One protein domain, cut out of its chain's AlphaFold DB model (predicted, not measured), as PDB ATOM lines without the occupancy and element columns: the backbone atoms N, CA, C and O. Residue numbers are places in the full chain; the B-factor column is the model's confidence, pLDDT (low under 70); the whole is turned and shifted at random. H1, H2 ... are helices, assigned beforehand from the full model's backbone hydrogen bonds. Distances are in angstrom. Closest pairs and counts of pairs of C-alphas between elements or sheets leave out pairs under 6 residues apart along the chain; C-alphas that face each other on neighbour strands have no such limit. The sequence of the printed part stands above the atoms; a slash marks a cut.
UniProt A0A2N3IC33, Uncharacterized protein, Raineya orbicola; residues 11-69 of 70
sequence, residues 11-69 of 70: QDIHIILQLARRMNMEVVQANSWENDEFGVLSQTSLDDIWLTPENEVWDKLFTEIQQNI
ATOM      1  N   GLN A  11     203.080 138.395 194.968       81.25
ATOM      2  CA  GLN A  11     202.336 137.479 194.110       81.25
ATOM      3  C   GLN A  11     201.179 138.172 193.389       81.25
ATOM      4  O   GLN A  11     200.983 137.936 192.197       81.25
ATOM      5  N   ASP A  12     200.476 139.085 194.060       82.25
ATOM      6  CA  ASP A  12     199.441 139.902 193.416       82.25
ATOM      7  C   ASP A  12     200.044 140.733 192.283       82.25
ATOM      8  O   ASP A  12     199.480 140.818 191.191       82.25
ATOM      9  N   ILE A  13     201.237 141.291 192.512       84.69
ATOM     10  CA  ILE A  13     201.974 142.060 191.505       84.69
ATOM     11  C   ILE A  13     202.357 141.179 190.313       84.69
ATOM     12  O   ILE A  13     202.148 141.597 189.174       84.69
ATOM     13  N   HIS A  14     202.835 139.949 190.544       85.06
ATOM     14  CA  HIS A  14     203.094 138.988 189.465       85.06
ATOM     15  C   HIS A  14     201.830 138.726 188.637       85.06
ATOM     16  O   HIS A  14     201.874 138.803 187.411       85.06
ATOM     17  N   ILE A  15     200.695 138.454 189.282       86.00
ATOM     18  CA  ILE A  15     199.431 138.153 188.594       86.00
ATOM     19  C   ILE A  15     198.965 139.353 187.764       86.00
ATOM     20  O   ILE A  15     198.619 139.202 186.590       86.00
ATOM     21  N   ILE A  16     198.993 140.551 188.347       85.00
ATOM     22  CA  ILE A  16     198.612 141.796 187.675       85.00
ATOM     23  C   ILE A  16     199.502 142.049 186.454       85.00
ATOM     24  O   ILE A  16     198.986 142.382 185.387       85.00
ATOM     25  N   LEU A  17     200.818 141.854 186.576       84.94
ATOM     26  CA  LEU A  17     201.760 142.023 185.467       84.94
ATOM     27  C   LEU A  17     201.503 141.019 184.338       84.94
ATOM     28  O   LEU A  17     201.490 141.411 183.170       84.94
ATOM     29  N   GLN A  18     201.221 139.751 184.656       87.38
ATOM     30  CA  GLN A  18     200.870 138.757 183.635       87.38
ATOM     31  C   GLN A  18     199.538 139.089 182.942       87.38
ATOM     32  O   GLN A  18     199.413 138.937 181.723       87.38
ATOM     33  N   LEU A  19     198.547 139.600 183.679       86.06
ATOM     34  CA  LEU A  19     197.284 140.069 183.099       86.06
ATOM     35  C   LEU A  19     197.497 141.277 182.181       86.06
ATOM     36  O   LEU A  19     196.986 141.287 181.060       86.06
ATOM     37  N   ALA A  20     198.286 142.259 182.617       84.88
ATOM     38  CA  ALA A  20     198.651 143.416 181.807       84.88
ATOM     39  C   ALA A  20     199.360 142.986 180.513       84.88
ATOM     40  O   ALA A  20     198.989 143.437 179.429       84.88
ATOM     41  N   ARG A  21     200.288 142.023 180.596       84.50
ATOM     42  CA  ARG A  21     200.973 141.439 179.435       84.50
ATOM     43  C   ARG A  21     200.004 140.775 178.454       84.50
ATOM     44  O   ARG A  21     200.090 141.036 177.256       84.50
ATOM     45  N   ARG A  22     199.054 139.962 178.933       87.31
ATOM     46  CA  ARG A  22     198.020 139.334 178.079       87.31
ATOM     47  C   ARG A  22     197.107 140.354 177.403       87.31
ATOM     48  O   ARG A  22     196.675 140.134 176.276       87.31
ATOM     49  N   MET A  23     196.824 141.460 178.084       87.06
ATOM     50  CA  MET A  23     196.031 142.568 177.546       87.06
ATOM     51  C   MET A  23     196.850 143.523 176.667       87.06
ATOM     52  O   MET A  23     196.302 144.509 176.177       87.06
ATOM     53  N   ASN A  24     198.139 143.232 176.448       84.00
ATOM     54  CA  ASN A  24     199.081 144.082 175.724       84.00
ATOM     55  C   ASN A  24     199.117 145.522 176.274       84.00
ATOM     56  O   ASN A  24     199.149 146.496 175.521       84.00
ATOM     57  N   MET A  25     199.042 145.641 177.601       83.44
ATOM     58  CA  MET A  25     199.122 146.903 178.323       83.44
ATOM     59  C   MET A  25     200.573 147.233 178.661       83.44
ATOM     60  O   MET A  25     201.351 146.362 179.050       83.44
ATOM     61  N   GLU A  26     200.914 148.511 178.550       79.12
ATOM     62  CA  GLU A  26     202.182 149.046 179.031       79.12
ATOM     63  C   GLU A  26     202.147 149.156 180.558       79.12
ATOM     64  O   GLU A  26     201.170 149.650 181.129       79.12
ATOM     65  N   VAL A  27     203.207 148.687 181.219       75.62
ATOM     66  CA  VAL A  27     203.341 148.768 182.674       75.62
ATOM     67  C   VAL A  27     204.549 149.620 183.010       75.62
ATOM     68  O   VAL A  27     205.664 149.328 182.589       75.62
ATOM     69  N   VAL A  28     204.310 150.676 183.781       73.62
ATOM     70  CA  VAL A  28     205.338 151.620 184.211       73.62
ATOM     71  C   VAL A  28     205.459 151.535 185.725       73.62
ATOM     72  O   VAL A  28     204.470 151.701 186.442       73.62
ATOM     73  N   GLN A  29     206.670 151.284 186.226       70.50
ATOM     74  CA  GLN A  29     206.938 151.350 187.659       70.50
ATOM     75  C   GLN A  29     206.966 152.818 188.097       70.50
ATOM     76  O   GLN A  29     207.895 153.560 187.774       70.50
ATOM     77  N   ALA A  30     205.950 153.251 188.839       66.19
ATOM     78  CA  ALA A  30     205.956 154.561 189.472       66.19
ATOM     79  C   ALA A  30     206.766 154.485 190.775       66.19
ATOM     80  O   ALA A  30     206.265 154.059 191.814       66.19
ATOM     81  N   ASN A  31     208.035 154.889 190.722       58.09
ATOM     82  CA  ASN A  31     208.878 155.003 191.910       58.09
ATOM     83  C   ASN A  31     208.485 156.264 192.695       58.09
ATOM     84  O   ASN A  31     209.037 157.338 192.461       58.09
ATOM     85  N   SER A  32     207.525 156.166 193.620       50.25
ATOM     86  CA  SER A  32     207.275 157.246 194.581       50.25
ATOM     87  C   SER A  32     208.246 157.110 195.755       50.25
ATOM     88  O   SER A  32     208.067 156.255 196.622       50.25
ATOM     89  N   TRP A  33     209.287 157.942 195.788       46.53
ATOM     90  CA  TRP A  33     210.257 158.035 196.890       46.53
ATOM     91  C   TRP A  33     209.704 158.772 198.122       46.53
ATOM     92  O   TRP A  33     210.368 159.639 198.685       46.53
ATOM     93  N   GLU A  34     208.496 158.430 198.556       45.44
ATOM     94  CA  GLU A  34     207.947 158.889 199.831       45.44
ATOM     95  C   GLU A  34     207.715 157.671 200.730       45.44
ATOM     96  O   GLU A  34     206.752 156.934 200.568       45.44
ATOM     97  N   ASN A  35     208.716 157.452 201.586       48.44
ATOM     98  CA  ASN A  35     208.792 156.679 202.830       48.44
ATOM     99  C   ASN A  35     207.707 155.636 203.185       48.44
ATOM    100  O   ASN A  35     206.515 155.917 203.257       48.44
ATOM    101  N   ASP A  36     208.250 154.499 203.637       50.28
ATOM    102  CA  ASP A  36     207.717 153.528 204.600       50.28
ATOM    103  C   ASP A  36     206.790 152.395 204.096       50.28
ATOM    104  O   ASP A  36     205.839 152.574 203.346       50.28
ATOM    105  N   GLU A  37     207.127 151.184 204.563       47.47
ATOM    106  CA  GLU A  37     206.383 149.904 204.539       47.47
ATOM    107  C   GLU A  37     206.549 148.905 203.372       47.47
ATOM    108  O   GLU A  37     206.252 147.732 203.574       47.47
ATOM    109  N   PHE A  38     207.133 149.247 202.216       49.12
ATOM    110  CA  PHE A  38     207.207 148.313 201.061       49.12
ATOM    111  C   PHE A  38     208.608 147.762 200.728       49.12
ATOM    112  O   PHE A  38     208.881 147.358 199.598       49.12
ATOM    113  N   GLY A  39     209.514 147.717 201.712       46.03
ATOM    114  CA  GLY A  39     210.947 147.418 201.533       46.03
ATOM    115  C   GLY A  39     211.321 146.084 200.857       46.03
ATOM    116  O   GLY A  39     212.488 145.891 200.529       46.03
ATOM    117  N   VAL A  40     210.369 145.177 200.619       47.22
ATOM    118  CA  VAL A  40     210.594 143.916 199.881       47.22
ATOM    119  C   VAL A  40     210.444 144.107 198.364       47.22
ATOM    120  O   VAL A  40     211.184 143.513 197.580       47.22
ATOM    121  N   LEU A  41     209.547 144.998 197.931       50.19
ATOM    122  CA  LEU A  41     209.349 145.325 196.514       50.19
ATOM    123  C   LEU A  41     210.391 146.311 195.982       50.19
ATOM    124  O   LEU A  41     210.565 146.412 194.776       50.19
ATOM    125  N   SER A  42     211.105 147.021 196.861       50.59
ATOM    126  CA  SER A  42     212.220 147.881 196.442       50.59
ATOM    127  C   SER A  42     213.477 147.090 196.059       50.59
ATOM    128  O   SER A  42     214.350 147.636 195.390       50.59
ATOM    129  N   GLN A  43     213.573 145.818 196.470       51.41
ATOM    130  CA  GLN A  43     214.694 144.930 196.136       51.41
ATOM    131  C   GLN A  43     214.406 144.021 194.941       51.41
ATOM    132  O   GLN A  43     215.344 143.564 194.295       51.41
ATOM    133  N   THR A  44     213.130 143.763 194.644       58.94
ATOM    134  CA  THR A  44     212.731 142.973 193.476       58.94
ATOM    135  C   THR A  44     212.483 143.935 192.326       58.94
ATOM    136  O   THR A  44     211.549 144.736 192.384       58.94
ATOM    137  N   SER A  45     213.332 143.906 191.299       67.44
ATOM    138  CA  SER A  45     213.130 144.787 190.151       67.44
ATOM    139  C   SER A  45     211.859 144.378 189.402       67.44
ATOM    140  O   SER A  45     211.517 143.195 189.335       67.44
ATOM    141  N   LEU A  46     211.137 145.347 188.828       71.75
ATOM    142  CA  LEU A  46     209.996 145.035 187.961       71.75
ATOM    143  C   LEU A  46     210.428 144.135 186.788       71.75
ATOM    144  O   LEU A  46     209.644 143.303 186.339       71.75
ATOM    145  N   ASP A  47     211.689 144.246 186.363       72.50
ATOM    146  CA  ASP A  47     212.303 143.389 185.353       72.50
ATOM    147  C   ASP A  47     212.367 141.923 185.798       72.50
ATOM    148  O   ASP A  47     211.986 141.042 185.030       72.50
ATOM    149  N   ASP A  48     212.765 141.640 187.041       77.00
ATOM    150  CA  ASP A  48     212.796 140.268 187.567       77.00
ATOM    151  C   ASP A  48     211.391 139.653 187.574       77.00
ATOM    152  O   ASP A  48     211.199 138.514 187.150       77.00
ATOM    153  N   ILE A  49     210.390 140.438 187.984       77.31
ATOM    154  CA  ILE A  49     208.984 140.016 188.002       77.31
ATOM    155  C   ILE A  49     208.461 139.787 186.577       77.31
ATOM    156  O   ILE A  49     207.691 138.856 186.324       77.31
ATOM    157  N   TRP A  50     208.883 140.629 185.633       78.38
ATOM    158  CA  TRP A  50     208.516 140.529 184.223       78.38
ATOM    159  C   TRP A  50     209.129 139.304 183.538       78.38
ATOM    160  O   TRP A  50     208.512 138.704 182.650       78.38
ATOM    161  N   LEU A  51     210.338 138.926 183.953       82.75
ATOM    162  CA  LEU A  51     211.056 137.758 183.455       82.75
ATOM    163  C   LEU A  51     210.530 136.441 184.035       82.75
ATOM    164  O   LEU A  51     210.803 135.390 183.448       82.75
ATOM    165  N   THR A  52     209.754 136.477 185.123       84.62
ATOM    166  CA  THR A  52     209.117 135.280 185.678       84.62
ATOM    167  C   THR A  52     208.256 134.589 184.610       84.62
ATOM    168  O   THR A  52     207.346 135.214 184.043       84.62
ATOM    169  N   PRO A  53     208.508 133.297 184.320       87.50
ATOM    170  CA  PRO A  53     207.711 132.533 183.374       87.50
ATOM    171  C   PRO A  53     206.238 132.511 183.775       87.50
ATOM    172  O   PRO A  53     205.881 132.248 184.920       87.50
ATOM    173  N   GLU A  54     205.366 132.761 182.806       85.56
ATOM    174  CA  GLU A  54     203.929 132.875 183.039       85.56
ATOM    175  C   GLU A  54     203.333 131.611 183.688       85.56
ATOM    176  O   GLU A  54     202.508 131.699 184.595       85.56
ATOM    177  N   ASN A  55     203.775 130.429 183.253       89.38
ATOM    178  CA  ASN A  55     203.351 129.154 183.829       89.38
ATOM    179  C   ASN A  55     203.700 129.047 185.319       89.38
ATOM    180  O   ASN A  55     202.880 128.564 186.087       89.38
ATOM    181  N   GLU A  56     204.857 129.559 185.743       88.44
ATOM    182  CA  GLU A  56     205.258 129.523 187.151       88.44
ATOM    183  C   GLU A  56     204.322 130.366 188.030       88.44
ATOM    184  O   GLU A  56     203.977 129.962 189.141       88.44
ATOM    185  N   VAL A  57     203.871 131.520 187.525       87.25
ATOM    186  CA  VAL A  57     202.912 132.385 188.231       87.25
ATOM    187  C   VAL A  57     201.567 131.678 188.392       87.25
ATOM    188  O   VAL A  57     201.010 131.641 189.492       87.25
ATOM    189  N   TRP A  58     201.047 131.090 187.312       88.00
ATOM    190  CA  TRP A  58     199.752 130.410 187.345       88.00
ATOM    191  C   TRP A  58     199.784 129.125 188.171       88.00
ATOM    192  O   TRP A  58     198.857 128.887 188.942       88.00
ATOM    193  N   ASP A  59     200.844 128.325 188.064       90.31
ATOM    194  CA  ASP A  59     200.991 127.077 188.816       90.31
ATOM    195  C   ASP A  59     201.005 127.338 190.330       90.31
ATOM    196  O   ASP A  59     200.346 126.617 191.088       90.31
ATOM    197  N   LYS A  60     201.685 128.405 190.780       86.75
ATOM    198  CA  LYS A  60     201.651 128.848 192.186       86.75
ATOM    199  C   LYS A  60     200.241 129.244 192.617       86.75
ATOM    200  O   LYS A  60     199.754 128.727 193.621       86.75
ATOM    201  N   LEU A  61     199.555 130.075 191.826       86.44
ATOM    202  CA  LEU A  61     198.184 130.500 192.120       86.44
ATOM    203  C   LEU A  61     197.221 129.304 192.219       86.44
ATOM    204  O   LEU A  61     196.450 129.197 193.171       86.44
ATOM    205  N   PHE A  62     197.265 128.382 191.255       87.88
ATOM    206  CA  PHE A  62     196.393 127.209 191.261       87.88
ATOM    207  C   PHE A  62     196.701 126.269 192.428       87.88
ATOM    208  O   PHE A  62     195.771 125.718 193.016       87.88
ATOM    209  N   THR A  63     197.975 126.125 192.801       89.06
ATOM    210  CA  THR A  63     198.385 125.325 193.963       89.06
ATOM    211  C   THR A  63     197.825 125.906 195.260       89.06
ATOM    212  O   THR A  63     197.260 125.165 196.065       89.06
ATOM    213  N   GLU A  64     197.910 127.221 195.462       84.44
ATOM    214  CA  GLU A  64     197.352 127.883 196.650       84.44
ATOM    215  C   GLU A  64     195.832 127.760 196.730       84.44
ATOM    216  O   GLU A  64     195.283 127.439 197.786       84.44
ATOM    217  N   ILE A  65     195.140 127.964 195.608       84.19
ATOM    218  CA  ILE A  65     193.686 127.798 195.541       84.19
ATOM    219  C   ILE A  65     193.304 126.359 195.911       84.19
ATOM    220  O   ILE A  65     192.398 126.151 196.713       84.19
ATOM    221  N   GLN A  66     194.016 125.358 195.387       82.31
ATOM    222  CA  GLN A  66     193.769 123.952 195.724       82.31
ATOM    223  C   GLN A  66     194.020 123.635 197.204       82.31
ATOM    224  O   GLN A  66     193.307 122.813 197.778       82.31
ATOM    225  N   GLN A  67     195.013 124.269 197.829       82.44
ATOM    226  CA  GLN A  67     195.306 124.076 199.251       82.44
ATOM    227  C   GLN A  67     194.241 124.703 200.161       82.44
ATOM    228  O   GLN A  67     193.917 124.116 201.191       82.44
ATOM    229  N   ASN A  68     193.664 125.836 199.758       74.12
ATOM    230  CA  ASN A  68     192.643 126.561 200.521       74.12
ATOM    231  C   ASN A  68     191.210 126.015 200.352       74.12
ATOM    232  O   ASN A  68     190.307 126.468 201.048       74.12
ATOM    233  N   ILE A  69     190.981 125.055 199.446       73.50
ATOM    234  CA  ILE A  69     189.666 124.421 199.207       73.50
ATOM    235  C   ILE A  69     189.440 123.159 200.086       73.50
ATOM    236  O   ILE A  69     188.441 122.458 199.929       73.50
TER     237      ILE A  69
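This is residues 11 to 69 of the 70 residues of an uncharacterized protein of Raineya orbicola (UniProt A0A2N3IC33). A loose trio of helices meets at H1: the short H2 and the longer H3 both pack on it at steep angles, without touching each other. A wide loop, residues 23 to 45, joins H1 to H2 and sticks out at residues 32 to 40, while residues 62 to 69, mostly of H3, stick out as an arm. The printed part has 59 residues with three named helices, H1, H2, H3 in chain order, and no named strand: all helix. It is loose, with a radius of gyration of the C-alphas of 13.4 A, and only just flat, spanning 39 by 28 by 15 A.

Start with H1, residues 11 to 22, and look at its residues 14 to 18, which alone touch H2, residues 46 to 51. The closest C-alphas are those of His 14 and Ile 49, 6.2 A apart. These two helices run the same way at a steep tilt of 66 degrees. Next find H3, residues 54 to 68, which touches H1 with residues 54 to 58 alone; the closest C-alphas, of Gln 18 and Glu 54, are 6.7 A apart. H1 and H3 run opposite ways at a steep tilt of 47 degrees. H2 and H3 are apart. In H1, H2 and H3, every O i to N i+4 pair is within hydrogen-bond range.

Find C-alpha 11 at (202.336, 137.479, 194.110); from there H1 runs 16.7 A to C-alpha 22. H2 begins at C-alpha 46, at (209.996, 145.035, 187.961), and covers 8.6 A to C-alpha 51. H3 runs 21.7 A from C-alpha 54 to C-alpha 68, at (192.643, 126.561, 200.521).

The C-alphas farthest apart are those of Trp 33 and Ile 69, 39.5 A. The link from H1 to H2 is long, with 23 residues; that from H2 to H3 is tight, with 2. The printed part has no cut. Check the B-factor column at residues 30 to 45: their pLDDT is under 70, against a mean of 74.5 over the printed part.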